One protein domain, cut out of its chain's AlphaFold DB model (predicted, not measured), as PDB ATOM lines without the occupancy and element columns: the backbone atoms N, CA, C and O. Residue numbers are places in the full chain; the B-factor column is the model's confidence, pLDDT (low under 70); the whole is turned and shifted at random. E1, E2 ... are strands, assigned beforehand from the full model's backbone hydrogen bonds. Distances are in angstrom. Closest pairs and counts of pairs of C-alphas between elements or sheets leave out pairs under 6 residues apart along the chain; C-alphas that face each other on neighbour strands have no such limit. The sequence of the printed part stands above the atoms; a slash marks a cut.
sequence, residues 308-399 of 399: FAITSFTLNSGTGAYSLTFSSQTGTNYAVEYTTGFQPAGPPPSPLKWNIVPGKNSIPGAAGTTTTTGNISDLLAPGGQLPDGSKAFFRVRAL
ATOM      1  N   PHE A 308      -4.212 -33.478   7.623       76.19
ATOM      2  CA  PHE A 308      -4.691 -33.726   6.250       76.19
ATOM      3  C   PHE A 308      -3.652 -33.318   5.204       76.19
ATOM      4  O   PHE A 308      -3.043 -32.249   5.294       76.19
ATOM      5  N   ALA A 309      -3.492 -34.141   4.162       79.38
ATOM      6  CA  ALA A 309      -2.608 -33.830   3.044       79.38
ATOM      7  C   ALA A 309      -3.134 -32.631   2.235       79.38
ATOM      8  O   ALA A 309      -4.273 -32.624   1.756       79.38
ATOM      9  N   ILE A 310      -2.270 -31.631   2.053       88.94
ATOM     10  CA  ILE A 310      -2.469 -30.546   1.093       88.94
ATOM     11  C   ILE A 310      -2.225 -31.127  -0.301       88.94
ATOM     12  O   ILE A 310      -1.109 -31.528  -0.623       88.94
ATOM     13  N   THR A 311      -3.267 -31.191  -1.124       90.12
ATOM     14  CA  THR A 311      -3.229 -31.788  -2.466       90.12
ATOM     15  C   THR A 311      -2.859 -30.783  -3.554       90.12
ATOM     16  O   THR A 311      -2.419 -31.176  -4.631       90.12
ATOM     17  N   SER A 312      -3.014 -29.481  -3.292       93.94
ATOM     18  CA  SER A 312      -2.569 -28.413  -4.191       93.94
ATOM     19  C   SER A 312      -2.196 -27.155  -3.411       93.94
ATOM     20  O   SER A 312      -2.879 -26.787  -2.454       93.94
ATOM     21  N   PHE A 313      -1.133 -26.475  -3.840       95.06
ATOM     22  CA  PHE A 313      -0.735 -25.166  -3.335       95.06
ATOM     23  C   PHE A 313      -0.310 -24.277  -4.503       95.06
ATOM     24  O   PHE A 313       0.527 -24.663  -5.317       95.06
ATOM     25  N   THR A 314      -0.871 -23.074  -4.581       95.69
ATOM     26  CA  THR A 314      -0.477 -22.049  -5.556       95.69
ATOM     27  C   THR A 314      -0.137 -20.762  -4.823       95.69
ATOM     28  O   THR A 314      -0.820 -20.400  -3.867       95.69
ATOM     29  N   LEU A 315       0.917 -20.074  -5.264       93.38
ATOM     30  CA  LEU A 315       1.370 -18.799  -4.713       93.38
ATOM     31  C   LEU A 315       1.589 -17.799  -5.844       93.38
ATOM     32  O   LEU A 315       2.352 -18.056  -6.775       93.38
ATOM     33  N   ASN A 316       0.967 -16.631  -5.732       93.69
ATOM     34  CA  ASN A 316       1.311 -15.471  -6.532       93.69
ATOM     35  C   ASN A 316       2.451 -14.717  -5.840       93.69
ATOM     36  O   ASN A 316       2.231 -13.989  -4.874       93.69
ATOM     37  N   SER A 317       3.675 -14.881  -6.340       86.12
ATOM     38  CA  SER A 317       4.870 -14.249  -5.769       86.12
ATOM     39  C   SER A 317       4.857 -12.718  -5.843       86.12
ATOM     40  O   SER A 317       5.542 -12.078  -5.053       86.12
ATOM     41  N   GLY A 318       4.071 -12.122  -6.747       88.19
ATOM     42  CA  GLY A 318       3.943 -10.668  -6.861       88.19
ATOM     43  C   GLY A 318       3.023 -10.045  -5.811       88.19
ATOM     44  O   GLY A 318       3.192  -8.878  -5.472       88.19
ATOM     45  N   THR A 319       2.051 -10.800  -5.291       90.19
ATOM     46  CA  THR A 319       1.052 -10.285  -4.335       90.19
ATOM     47  C   THR A 319       1.074 -10.977  -2.975       90.19
ATOM     48  O   THR A 319       0.399 -10.520  -2.056       90.19
ATOM     49  N   GLY A 320       1.792 -12.094  -2.842       88.56
ATOM     50  CA  GLY A 320       1.771 -12.950  -1.654       88.56
ATOM     51  C   GLY A 320       0.487 -13.772  -1.500       88.56
ATOM     52  O   GLY A 320       0.363 -14.527  -0.536       88.56
ATOM     53  N   ALA A 321      -0.470 -13.655  -2.427       93.75
ATOM     54  CA  ALA A 321      -1.724 -14.394  -2.369       93.75
ATOM     55  C   ALA A 321      -1.484 -15.885  -2.632       93.75
ATOM     56  O   ALA A 321      -0.865 -16.243  -3.635       93.75
ATOM     57  N   TYR A 322      -2.010 -16.749  -1.767       95.12
ATOM     58  CA  TYR A 322      -1.931 -18.196  -1.928       95.12
ATOM     59  C   TYR A 322      -3.318 -18.849  -1.974       95.12
ATOM     60  O   TYR A 322      -4.288 -18.331  -1.414       95.12
ATOM     61  N   SER A 323      -3.394 -20.016  -2.613       97.06
ATOM     62  CA  SER A 323      -4.538 -20.932  -2.561       97.06
ATOM     63  C   SER A 323      -4.056 -22.333  -2.209       97.06
ATOM     64  O   SER A 323      -3.109 -22.829  -2.817       97.06
ATOM     65  N   LEU A 324      -4.714 -22.956  -1.236       96.62
ATOM     66  CA  LEU A 324      -4.380 -24.264  -0.684       96.62
ATOM     67  C   LEU A 324      -5.619 -25.164  -0.750       96.62
ATOM     68  O   LEU A 324      -6.679 -24.796  -0.238       96.62
ATOM     69  N   THR A 325      -5.478 -26.342  -1.357       96.31
ATOM     70  CA  THR A 325      -6.523 -27.370  -1.459       96.31
ATOM     71  C   THR A 325      -6.122 -28.605  -0.659       96.31
ATOM     72  O   THR A 325      -4.966 -29.016  -0.700       96.31
ATOM     73  N   PHE A 326      -7.065 -29.193   0.074       94.94
ATOM     74  CA  PHE A 326      -6.852 -30.381   0.903       94.94
ATOM     75  C   PHE A 326      -8.079 -31.296   0.887       94.94
ATOM     76  O   PHE A 326      -9.196 -30.843   0.620       94.94
ATOM     77  N   SER A 327      -7.876 -32.582   1.176       91.38
ATOM     78  CA  SER A 327      -8.972 -33.551   1.303       91.38
ATOM     79  C   SER A 327      -9.820 -33.262   2.542       91.38
ATOM     80  O   SER A 327      -9.278 -33.055   3.625       91.38
ATOM     81  N   SER A 328     -11.145 -33.264   2.407       92.25
ATOM     82  CA  SER A 328     -12.072 -32.870   3.474       92.25
ATOM     83  C   SER A 328     -13.385 -33.656   3.466       92.25
ATOM     84  O   SER A 328     -13.745 -34.308   2.484       92.25
ATOM     85  N   GLN A 329     -14.117 -33.565   4.576       91.06
ATOM     86  CA  GLN A 329     -15.436 -34.162   4.766       91.06
ATOM     87  C   GLN A 329     -16.474 -33.084   5.087       91.06
ATOM     88  O   GLN A 329     -16.195 -32.127   5.813       91.06
ATOM     89  N   THR A 330     -17.690 -33.252   4.562       92.25
ATOM     90  CA  THR A 330     -18.821 -32.379   4.894       92.25
ATOM     91  C   THR A 330     -19.117 -32.439   6.389       92.25
ATOM     92  O   THR A 330     -19.297 -33.521   6.941       92.25
ATOM     93  N   GLY A 331     -19.229 -31.275   7.030       89.88
ATOM     94  CA  GLY A 331     -19.595 -31.162   8.446       89.88
ATOM     95  C   GLY A 331     -18.416 -31.157   9.424       89.88
ATOM     96  O   GLY A 331     -18.628 -30.899  10.606       89.88
ATOM     97  N   THR A 332     -17.186 -31.364   8.952       91.06
ATOM     98  CA  THR A 332     -15.962 -31.187   9.746       91.06
ATOM     99  C   THR A 332     -15.419 -29.771   9.550       91.06
ATOM    100  O   THR A 332     -15.395 -29.276   8.425       91.06
ATOM    101  N   ASN A 333     -14.978 -29.108  10.623       93.75
ATOM    102  CA  ASN A 333     -14.247 -27.844  10.521       93.75
ATOM    103  C   ASN A 333     -12.740 -28.099  10.570       93.75
ATOM    104  O   ASN A 333     -12.277 -29.024  11.231       93.75
ATOM    105  N   TYR A 334     -11.977 -27.252   9.886       94.50
ATOM    106  CA  TYR A 334     -10.530 -27.386   9.750       94.50
ATOM    107  C   TYR A 334      -9.808 -26.103  10.154       94.50
ATOM    108  O   TYR A 334     -10.339 -25.003   9.999       94.50
ATOM    109  N   ALA A 335      -8.567 -26.229  10.609       94.62
ATOM    110  CA  ALA A 335      -7.638 -25.120  10.746       94.62
ATOM    111  C   ALA A 335      -6.448 -25.281   9.799       94.62
ATOM    112  O   ALA A 335      -5.949 -26.388   9.599       94.62
ATOM    113  N   VAL A 336      -5.976 -24.164   9.240       93.81
ATOM    114  CA  VAL A 336      -4.669 -24.107   8.573       93.81
ATOM    115  C   VAL A 336      -3.660 -23.603   9.585       93.81
ATOM    116  O   VAL A 336      -3.836 -22.538  10.180       93.81
ATOM    117  N   GLU A 337      -2.592 -24.363   9.758       92.44
ATOM    118  CA  GLU A 337      -1.482 -24.024  10.634       92.44
ATOM    119  C   GLU A 337      -0.207 -23.838   9.808       92.44
ATOM    120  O   GLU A 337      -0.068 -24.400   8.721       92.44
ATOM    121  N   TYR A 338       0.732 -23.046  10.320       91.50
ATOM    122  CA  TYR A 338       2.035 -22.833   9.706       91.50
ATOM    123  C   TYR A 338       3.172 -22.852  10.735       91.50
ATOM    124  O   TYR A 338       2.985 -22.495  11.900       91.50
ATOM    125  N   THR A 339       4.366 -23.242  10.296       88.69
ATOM    126  CA  THR A 339       5.631 -23.096  11.032       88.69
ATOM    127  C   THR A 339       6.666 -22.427  10.132       88.69
ATOM    128  O   THR A 339       6.616 -22.561   8.911       88.69
ATOM    129  N   THR A 340       7.618 -21.702  10.716       86.62
ATOM    130  CA  THR A 340       8.715 -21.042   9.984       86.62
ATOM    131  C   THR A 340       9.996 -21.875   9.944       86.62
ATOM    132  O   THR A 340      11.003 -21.455   9.383       86.62
ATOM    133  N   GLY A 341       9.984 -23.059  10.557       83.44
ATOM    134  CA  GLY A 341      11.148 -23.931  10.593       83.44
ATOM    135  C   GLY A 341      10.920 -25.220  11.367       83.44
ATOM    136  O   GLY A 341       9.879 -25.432  11.999       83.44
ATOM    137  N   PHE A 342      11.948 -26.056  11.324       81.69
ATOM    138  CA  PHE A 342      12.062 -27.299  12.072       81.69
ATOM    139  C   PHE A 342      13.316 -27.245  12.945       81.69
ATOM    140  O   PHE A 342      14.257 -26.509  12.641       81.69
ATOM    141  N   GLN A 343      13.306 -27.990  14.046       79.06
ATOM    142  CA  GLN A 343      14.469 -28.183  14.900       79.06
ATOM    143  C   GLN A 343      15.615 -28.784  14.066       79.06
ATOM    144  O   GLN A 343      15.376 -29.719  13.301       79.06
ATOM    145  N   PRO A 344      16.848 -28.266  14.194       67.75
ATOM    146  CA  PRO A 344      17.978 -28.682  13.363       67.75
ATOM    147  C   PRO A 344      18.583 -30.052  13.725       67.75
ATOM    148  O   PRO A 344      19.520 -30.468  13.054       67.75
ATOM    149  N   ALA A 345      18.092 -30.756  14.756       55.50
ATOM    150  CA  ALA A 345      18.660 -32.029  15.215       55.50
ATOM    151  C   ALA A 345      17.587 -33.111  15.448       55.50
ATOM    152  O   ALA A 345      16.568 -32.836  16.080       55.50
ATOM    153  N   GLY A 346      17.876 -34.334  14.979       48.22
ATOM    154  CA  GLY A 346      17.090 -35.557  15.192       48.22
ATOM    155  C   GLY A 346      16.133 -35.908  14.038       48.22
ATOM    156  O   GLY A 346      15.264 -35.094  13.715       48.22
ATOM    157  N   PRO A 347      16.246 -37.099  13.418       54.84
ATOM    158  CA  PRO A 347      15.209 -37.646  12.551       54.84
ATOM    159  C   PRO A 347      14.048 -38.247  13.379       54.84
ATOM    160  O   PRO A 347      14.311 -39.000  14.317       54.84
ATOM    161  N   PRO A 348      12.772 -37.972  13.031       57.78
ATOM    162  CA  PRO A 348      12.321 -36.987  12.047       57.78
ATOM    163  C   PRO A 348      12.357 -35.542  12.599       57.78
ATOM    164  O   PRO A 348      12.097 -35.322  13.788       57.78
ATOM    165  N   PRO A 349      12.610 -34.532  11.742       68.31
ATOM    166  CA  PRO A 349      12.703 -33.137  12.165       68.31
ATOM    167  C   PRO A 349      11.383 -32.655  12.785       68.31
ATOM    168  O   PRO A 349      10.331 -32.667  12.146       68.31
ATOM    169  N   SER A 350      11.433 -32.193  14.038       77.31
ATOM    170  CA  SER A 350      10.258 -31.669  14.746       77.31
ATOM    171  C   SER A 350      10.021 -30.187  14.420       77.31
ATOM    172  O   SER A 350      10.969 -29.403  14.442       77.31
ATOM    173  N   PRO A 351       8.787 -29.743  14.124       82.19
ATOM    174  CA  PRO A 351       8.497 -28.338  13.830       82.19
ATOM    175  C   PRO A 351       8.764 -27.458  15.058       82.19
ATOM    176  O   PRO A 351       8.458 -27.856  16.179       82.19
ATOM    177  N   LEU A 352       9.305 -26.246  14.861       78.75
ATOM    178  CA  LEU A 352       9.595 -25.323  15.971       78.75
ATOM    179  C   LEU A 352       8.326 -24.987  16.773       78.75
ATOM    180  O   LEU A 352       8.325 -25.063  18.000       78.75
ATOM    181  N   LYS A 353       7.256 -24.598  16.065       85.56
ATOM    182  CA  LYS A 353       5.917 -24.335  16.608       85.56
ATOM    183  C   LYS A 353       4.908 -24.197  15.468       85.56
ATOM    184  O   LYS A 353       5.135 -23.419  14.544       85.56
ATOM    185  N   TRP A 354       3.761 -24.859  15.585       87.31
ATOM    186  CA  TRP A 354       2.612 -24.605  14.716       87.31
ATOM    187  C   TRP A 354       1.798 -23.409  15.218       87.31
ATOM    188  O   TRP A 354       1.376 -23.364  16.374       87.31
ATOM    189  N   ASN A 355       1.584 -22.430  14.345       87.19
ATOM    190  CA  ASN A 355       0.739 -21.265  14.579       87.19
ATOM    191  C   ASN A 355      -0.490 -21.354  13.671       87.19
ATOM    192  O   ASN A 355      -0.376 -21.783  12.528       87.19
ATOM    193  N   ILE A 356      -1.660 -20.935  14.146       90.75
ATOM    194  CA  ILE A 356      -2.864 -20.908  13.308       90.75
ATOM    195  C   ILE A 356      -2.782 -19.707  12.365       90.75
ATOM    196  O   ILE A 356      -2.518 -18.587  12.809       90.75
ATOM    197  N   VAL A 357      -3.028 -19.926  11.074       91.44
ATOM    198  CA  VAL A 357      -3.117 -18.838  10.096       91.44
ATOM    199  C   VAL A 357      -4.304 -17.931  10.459       91.44
ATOM    200  O   VAL A 357      -5.415 -18.439  10.661       91.44
ATOM    201  N   PRO A 358      -4.129 -16.598  10.539       90.31
ATOM    202  CA  PRO A 358      -5.218 -15.688  10.877       90.31
ATOM    203  C   PRO A 358      -6.453 -15.863   9.986       90.31
ATOM    204  O   PRO A 358      -6.366 -15.964   8.766       90.31
ATOM    205  N   GLY A 359      -7.626 -15.945  10.619       91.12
ATOM    206  CA  GLY A 359      -8.900 -16.179   9.932       91.12
ATOM    207  C   GLY A 359      -9.095 -17.601   9.389       91.12
ATOM    208  O   GLY A 359     -10.110 -17.864   8.747       91.12
ATOM    209  N   LYS A 360      -8.160 -18.528   9.636       94.19
ATOM    210  CA  LYS A 360      -8.216 -19.933   9.190       94.19
ATOM    211  C   LYS A 360      -8.247 -20.907  10.364       94.19
ATOM    212  O   LYS A 360      -7.666 -21.980  10.294       94.19
ATOM    213  N   ASN A 361      -8.927 -20.528  11.442       92.31
ATOM    214  CA  ASN A 361      -9.122 -21.339  12.643       92.31
ATOM    215  C   ASN A 361     -10.463 -22.094  12.661       92.31
ATOM    216  O   ASN A 361     -10.786 -22.678  13.688       92.31
ATOM    217  N   SER A 362     -11.260 -22.015  11.587       95.25
ATOM    218  CA  SER A 362     -12.487 -22.797  11.380       95.25
ATOM    219  C   SER A 362     -12.952 -22.681   9.922       95.25
ATOM    220  O   SER A 362     -13.628 -21.729   9.535       95.25
ATOM    221  N   ILE A 363     -12.526 -23.622   9.083       96.25
ATOM    222  CA  ILE A 363     -12.887 -23.726   7.666       96.25
ATOM    223  C   ILE A 363     -13.880 -24.882   7.526       96.25
ATOM    224  O   ILE A 363     -13.488 -26.018   7.795       96.25
ATOM    225  N   PRO A 364     -15.125 -24.640   7.087       96.00
ATOM    226  CA  PRO A 364     -16.080 -25.711   6.837       96.00
ATOM    227  C   PRO A 364     -15.606 -26.623   5.704       96.00
ATOM    228  O   PRO A 364     -15.319 -26.155   4.602       96.00
ATOM    229  N   GLY A 365     -15.543 -27.924   5.971       94.00
ATOM    230  CA  GLY A 365     -15.214 -28.934   4.979       94.00
ATOM    231  C   GLY A 365     -16.325 -29.140   3.958       94.00
ATOM    232  O   GLY A 365     -17.502 -29.253   4.311       94.00
ATOM    233  N   ALA A 366     -15.942 -29.245   2.690       93.12
ATOM    234  CA  ALA A 366     -16.777 -29.773   1.619       93.12
ATOM    235  C   ALA A 366     -16.524 -31.276   1.406       93.12
ATOM    236  O   ALA A 366     -15.506 -31.823   1.839       93.12
ATOM    237  N   ALA A 367     -17.444 -31.956   0.719       90.62
ATOM    238  CA  ALA A 367     -17.258 -33.348   0.327       90.62
ATOM    239  C   ALA A 367     -16.063 -33.483  -0.633       90.62
ATOM    240  O   ALA A 367     -16.004 -32.818  -1.668       90.62
ATOM    241  N   GLY A 368     -15.121 -34.366  -0.304       91.25
ATOM    242  CA  GLY A 368     -13.953 -34.647  -1.133       91.25
ATOM    243  C   GLY A 368     -12.811 -33.677  -0.861       91.25
ATOM    244  O   GLY A 368     -11.822 -34.079  -0.255       91.25
ATOM    245  N   THR A 369     -12.927 -32.415  -1.292       94.69
ATOM    246  CA  THR A 369     -11.855 -31.414  -1.120       94.69
ATOM    247  C   THR A 369     -12.378 -30.036  -0.733       94.69
ATOM    248  O   THR A 369     -13.453 -29.626  -1.162       94.69
ATOM    249  N   THR A 370     -11.580 -29.299   0.039       96.50
ATOM    250  CA  THR A 370     -11.818 -27.898   0.405       96.50
ATOM    251  C   THR A 370     -10.647 -27.055  -0.072       96.50
ATOM    252  O   THR A 370      -9.492 -27.447   0.080       96.50
ATOM    253  N   THR A 371     -10.945 -25.890  -0.648       97.31
ATOM    254  CA  THR A 371      -9.938 -24.903  -1.053       97.31
ATOM    255  C   THR A 371     -10.082 -23.650  -0.205       97.31
ATOM    256  O   THR A 371     -11.184 -23.139  -0.022       97.31
ATOM    257  N   THR A 372      -8.964 -23.147   0.309       96.94
ATOM    258  CA  THR A 372      -8.908 -21.917   1.097       96.94
ATOM    259  C   THR A 372      -7.789 -21.018   0.592       96.94
ATOM    260  O   THR A 372      -6.718 -21.487   0.210       96.94
ATOM    261  N   THR A 373      -8.040 -19.714   0.589       97.12
ATOM    262  CA  THR A 373      -7.099 -18.696   0.108       97.12
ATOM    263  C   THR A 373      -6.655 -17.778   1.240       97.12
ATOM    264  O   THR A 373      -7.413 -17.551   2.184       97.12
ATOM    265  N   GLY A 374      -5.459 -17.209   1.149       93.75
ATOM    266  CA  GLY A 374      -4.957 -16.217   2.105       93.75
ATOM    267  C   GLY A 374      -3.806 -15.409   1.520       93.75
ATOM    268  O   GLY A 374      -3.517 -15.527   0.327       93.75
ATOM    269  N   ASN A 375      -3.146 -14.595   2.342       92.62
ATOM    270  CA  ASN A 375      -1.910 -13.923   1.961       92.62
ATOM    271  C   ASN A 375      -0.764 -14.333   2.897       92.62
ATOM    272  O   ASN A 375      -0.954 -14.480   4.101       92.62
ATOM    273  N   ILE A 376       0.442 -14.522   2.357       89.12
ATOM    274  CA  ILE A 376       1.643 -14.804   3.159       89.12
ATOM    275  C   ILE A 376       1.940 -13.659   4.141       89.12
ATOM    276  O   ILE A 376       2.472 -13.913   5.222       89.12
ATOM    277  N   SER A 377       1.539 -12.421   3.820       86.44
ATOM    278  CA  SER A 377       1.622 -11.284   4.750       86.44
ATOM    279  C   SER A 377       0.857 -11.504   6.055       86.44
ATOM    280  O   SER A 377       1.149 -10.844   7.047       86.44
ATOM    281  N   ASP A 378      -0.106 -12.428   6.066       84.06
ATOM    282  CA  ASP A 378      -0.958 -12.697   7.221       84.06
ATOM    283  C   ASP A 378      -0.308 -13.690   8.198       84.06
ATOM    284  O   ASP A 378      -0.777 -13.852   9.319       84.06
ATOM    285  N   LEU A 379       0.792 -14.357   7.825       84.25
ATOM    286  CA  LEU A 379       1.444 -15.398   8.635       84.25
ATOM    287  C   LEU A 379       2.259 -14.848   9.816       84.25
ATOM    288  O   LEU A 379       3.090 -15.554  10.377       84.25
ATOM    289  N   LEU A 380       2.059 -13.599  10.230       71.00
ATOM    290  CA  LEU A 380       2.644 -13.045  11.449       71.00
ATOM    291  C   LEU A 380       1.636 -12.094  12.104       71.00
ATOM    292  O   LEU A 380       1.228 -11.083  11.532       71.00
ATOM    293  N   ALA A 381       1.232 -12.406  13.334       55.59
ATOM    294  CA  ALA A 381       0.398 -11.512  14.130       55.59
ATOM    295  C   ALA A 381       1.135 -10.197  14.475       55.59
ATOM    296  O   ALA A 381       2.350 -10.190  14.664       55.59
ATOM    297  N   PRO A 382       0.375  -9.112  14.680       50.72
ATOM    298  CA  PRO A 382      -0.092  -8.236  13.619       50.72
ATOM    299  C   PRO A 382       1.031  -7.289  13.142       50.72
ATOM    300  O   PRO A 382       1.418  -6.370  13.863       50.72
ATOM    301  N   GLY A 383       1.519  -7.482  11.911       45.50
ATOM    302  CA  GLY A 383       2.384  -6.509  11.217       45.50
ATOM    303  C   GLY A 383       3.835  -6.931  10.963       45.50
ATOM    304  O   GLY A 383       4.622  -6.110  10.496       45.50
ATOM    305  N   GLY A 384       4.211  -8.181  11.242       49.62
ATOM    306  CA  GLY A 384       5.511  -8.707  10.821       49.62
ATOM    307  C   GLY A 384       5.481  -9.163   9.360       49.62
ATOM    308  O   GLY A 384       4.551  -9.850   8.955       49.62
ATOM    309  N   GLN A 385       6.497  -8.830   8.565       54.53
ATOM    310  CA  GLN A 385       6.805  -9.587   7.347       54.53
ATOM    311  C   GLN A 385       7.688 -10.776   7.727       54.53
ATOM    312  O   GLN A 385       8.558 -10.643   8.592       54.53
ATOM    313  N   LEU A 386       7.463 -11.943   7.108       61.69
ATOM    314  CA  LEU A 386       8.447 -13.025   7.170       61.69
ATOM    315  C   LEU A 386       9.775 -12.438   6.671       61.69
ATOM    316  O   LEU A 386       9.762 -11.838   5.596       61.69
ATOM    317  N   PRO A 387      10.884 -12.547   7.425       62.94
ATOM    318  CA  PRO A 387      12.166 -12.019   6.972       62.94
ATOM    319  C   PRO A 387      12.479 -12.531   5.566       62.94
ATOM    320  O   PRO A 387      12.242 -13.713   5.293       62.94
ATOM    321  N   ASP A 388      13.005 -11.675   4.690       59.09
ATOM    322  CA  ASP A 388      13.388 -12.071   3.332       59.09
ATOM    323  C   ASP A 388      14.240 -13.352   3.362       59.09
ATOM    324  O   ASP A 388      15.199 -13.470   4.125       59.09
ATOM    325  N   GLY A 389      13.849 -14.343   2.556       65.06
ATOM    326  CA  GLY A 389      14.486 -15.667   2.523       65.06
ATOM    327  C   GLY A 389      13.954 -16.686   3.542       65.06
ATOM    328  O   GLY A 389      14.416 -17.829   3.548       65.06
ATOM    329  N   SER A 390      12.969 -16.327   4.371       72.88
ATOM    330  CA  SER A 390      12.316 -17.273   5.285       72.88
ATOM    331  C   SER A 390      11.443 -18.282   4.539       72.88
ATOM    332  O   SER A 390      10.795 -17.965   3.543       72.88
ATOM    333  N   LYS A 391      11.382 -19.507   5.067       82.50
ATOM    334  CA  LYS A 391      10.462 -20.551   4.606       82.50
ATOM    335  C   LYS A 391       9.264 -20.618   5.550       82.50
ATOM    336  O   LYS A 391       9.423 -20.485   6.760       82.50
ATOM    337  N   ALA A 392       8.079 -20.849   4.997       86.38
ATOM    338  CA  ALA A 392       6.888 -21.194   5.761       86.38
ATOM    339  C   ALA A 392       6.391 -22.561   5.296       86.38
ATOM    340  O   ALA A 392       6.326 -22.837   4.099       86.38
ATOM    341  N   PHE A 393       6.048 -23.407   6.254       90.00
ATOM    342  CA  PHE A 393       5.504 -24.737   6.023       90.00
ATOM    343  C   PHE A 393       4.078 -24.751   6.541       90.00
ATOM    344  O   PHE A 393       3.836 -24.242   7.632       90.00
ATOM    345  N   PHE A 394       3.155 -25.323   5.775       92.25
ATOM    346  CA  PHE A 394       1.737 -25.373   6.114       92.25
ATOM    347  C   PHE A 394       1.308 -26.795   6.456       92.25
ATOM    348  O   PHE A 394       1.806 -27.753   5.866       92.25
ATOM    349  N   ARG A 395       0.324 -26.917   7.345       92.25
ATOM    350  CA  ARG A 395      -0.470 -28.136   7.514       92.25
ATOM    351  C   ARG A 395      -1.942 -27.801   7.711       92.25
ATOM    352  O   ARG A 395      -2.291 -26.664   8.035       92.25
ATOM    353  N   VAL A 396      -2.795 -28.801   7.537       93.00
ATOM    354  CA  VAL A 396      -4.228 -28.703   7.813       93.00
ATOM    355  C   VAL A 396      -4.584 -29.681   8.916       93.00
ATOM    356  O   VAL A 396      -4.206 -30.846   8.824       93.00
ATOM    357  N   ARG A 397      -5.336 -29.209   9.914       91.56
ATOM    358  CA  ARG A 397      -5.802 -30.018  11.041       91.56
ATOM    359  C   ARG A 397      -7.328 -29.985  11.161       91.56
ATOM    360  O   ARG A 397      -7.904 -28.904  11.049       91.56
ATOM    361  N   ALA A 398      -7.994 -31.115  11.398       90.50
ATOM    362  CA  ALA A 398      -9.411 -31.110  11.799       90.50
ATOM    363  C   ALA A 398      -9.581 -30.561  13.226       90.50
ATOM    364  O   ALA A 398      -8.698 -30.708  14.076       90.50
ATOM    365  N   LEU A 399     -10.715 -29.906  13.472       87.62
ATOM    366  CA  LEU A 399     -11.059 -29.268  14.744       87.62
ATOM    367  C   LEU A 399     -12.066 -30.065  15.559       87.62
ATOM    368  O   LEU A 399     -12.988 -30.650  14.945       87.62
TER     369      LEU A 399
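This is residues 308 to 399 of the 399 residues of an uncharacterized protein of Verrucomicrobiaceae bacterium (UniProt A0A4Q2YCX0). With little regular structure, this is a loose wedge of two small sheets, E1-E2-E4 and E3-E5, only partly face to face with strands crossed; the long link 340 to 367 pairs briefly along E3. The printed part has 92 residues, five named strands in the order E1 to E5, 35 residues, and no named helix: all strand, both sheets antiparallel. It is compact, radius of gyration of the C-alphas 13.7 A, spans 36 by 35 by 22 A.

E1, residues 310 to 315, forms a hairpin with E2, residues 321 to 328; see N 314 and O 323, 2.9 A. E4, residues 368 to 375, is E2's other neighbour: N 324 and O 372, 2.9 A. E3, residues 333 to 339, pairs with E5, residues 393 to 398: N 337 and O 395, 2.9 A. The closest C-alphas of E1 and E5 are Ile 310 and Arg 395, 7.1 A.

Find C-alpha 310 at (-2.469, -30.546, 1.093), where E1 begins, 13.7 A long; E2 measures 22.0 A, E3 20.4 A, E4 24.2 A and E5 17.2 A, ending at C-alpha 398, (-9.411, -31.110, 11.799).

The C-alphas of Ala 345 and Ala 367 are farthest apart, 38.9 A. The printed part has no cut; links E3 to E4 and E4 to E5 are long. Residues 344 to 349 and 381 to 389 have pLDDT under 70.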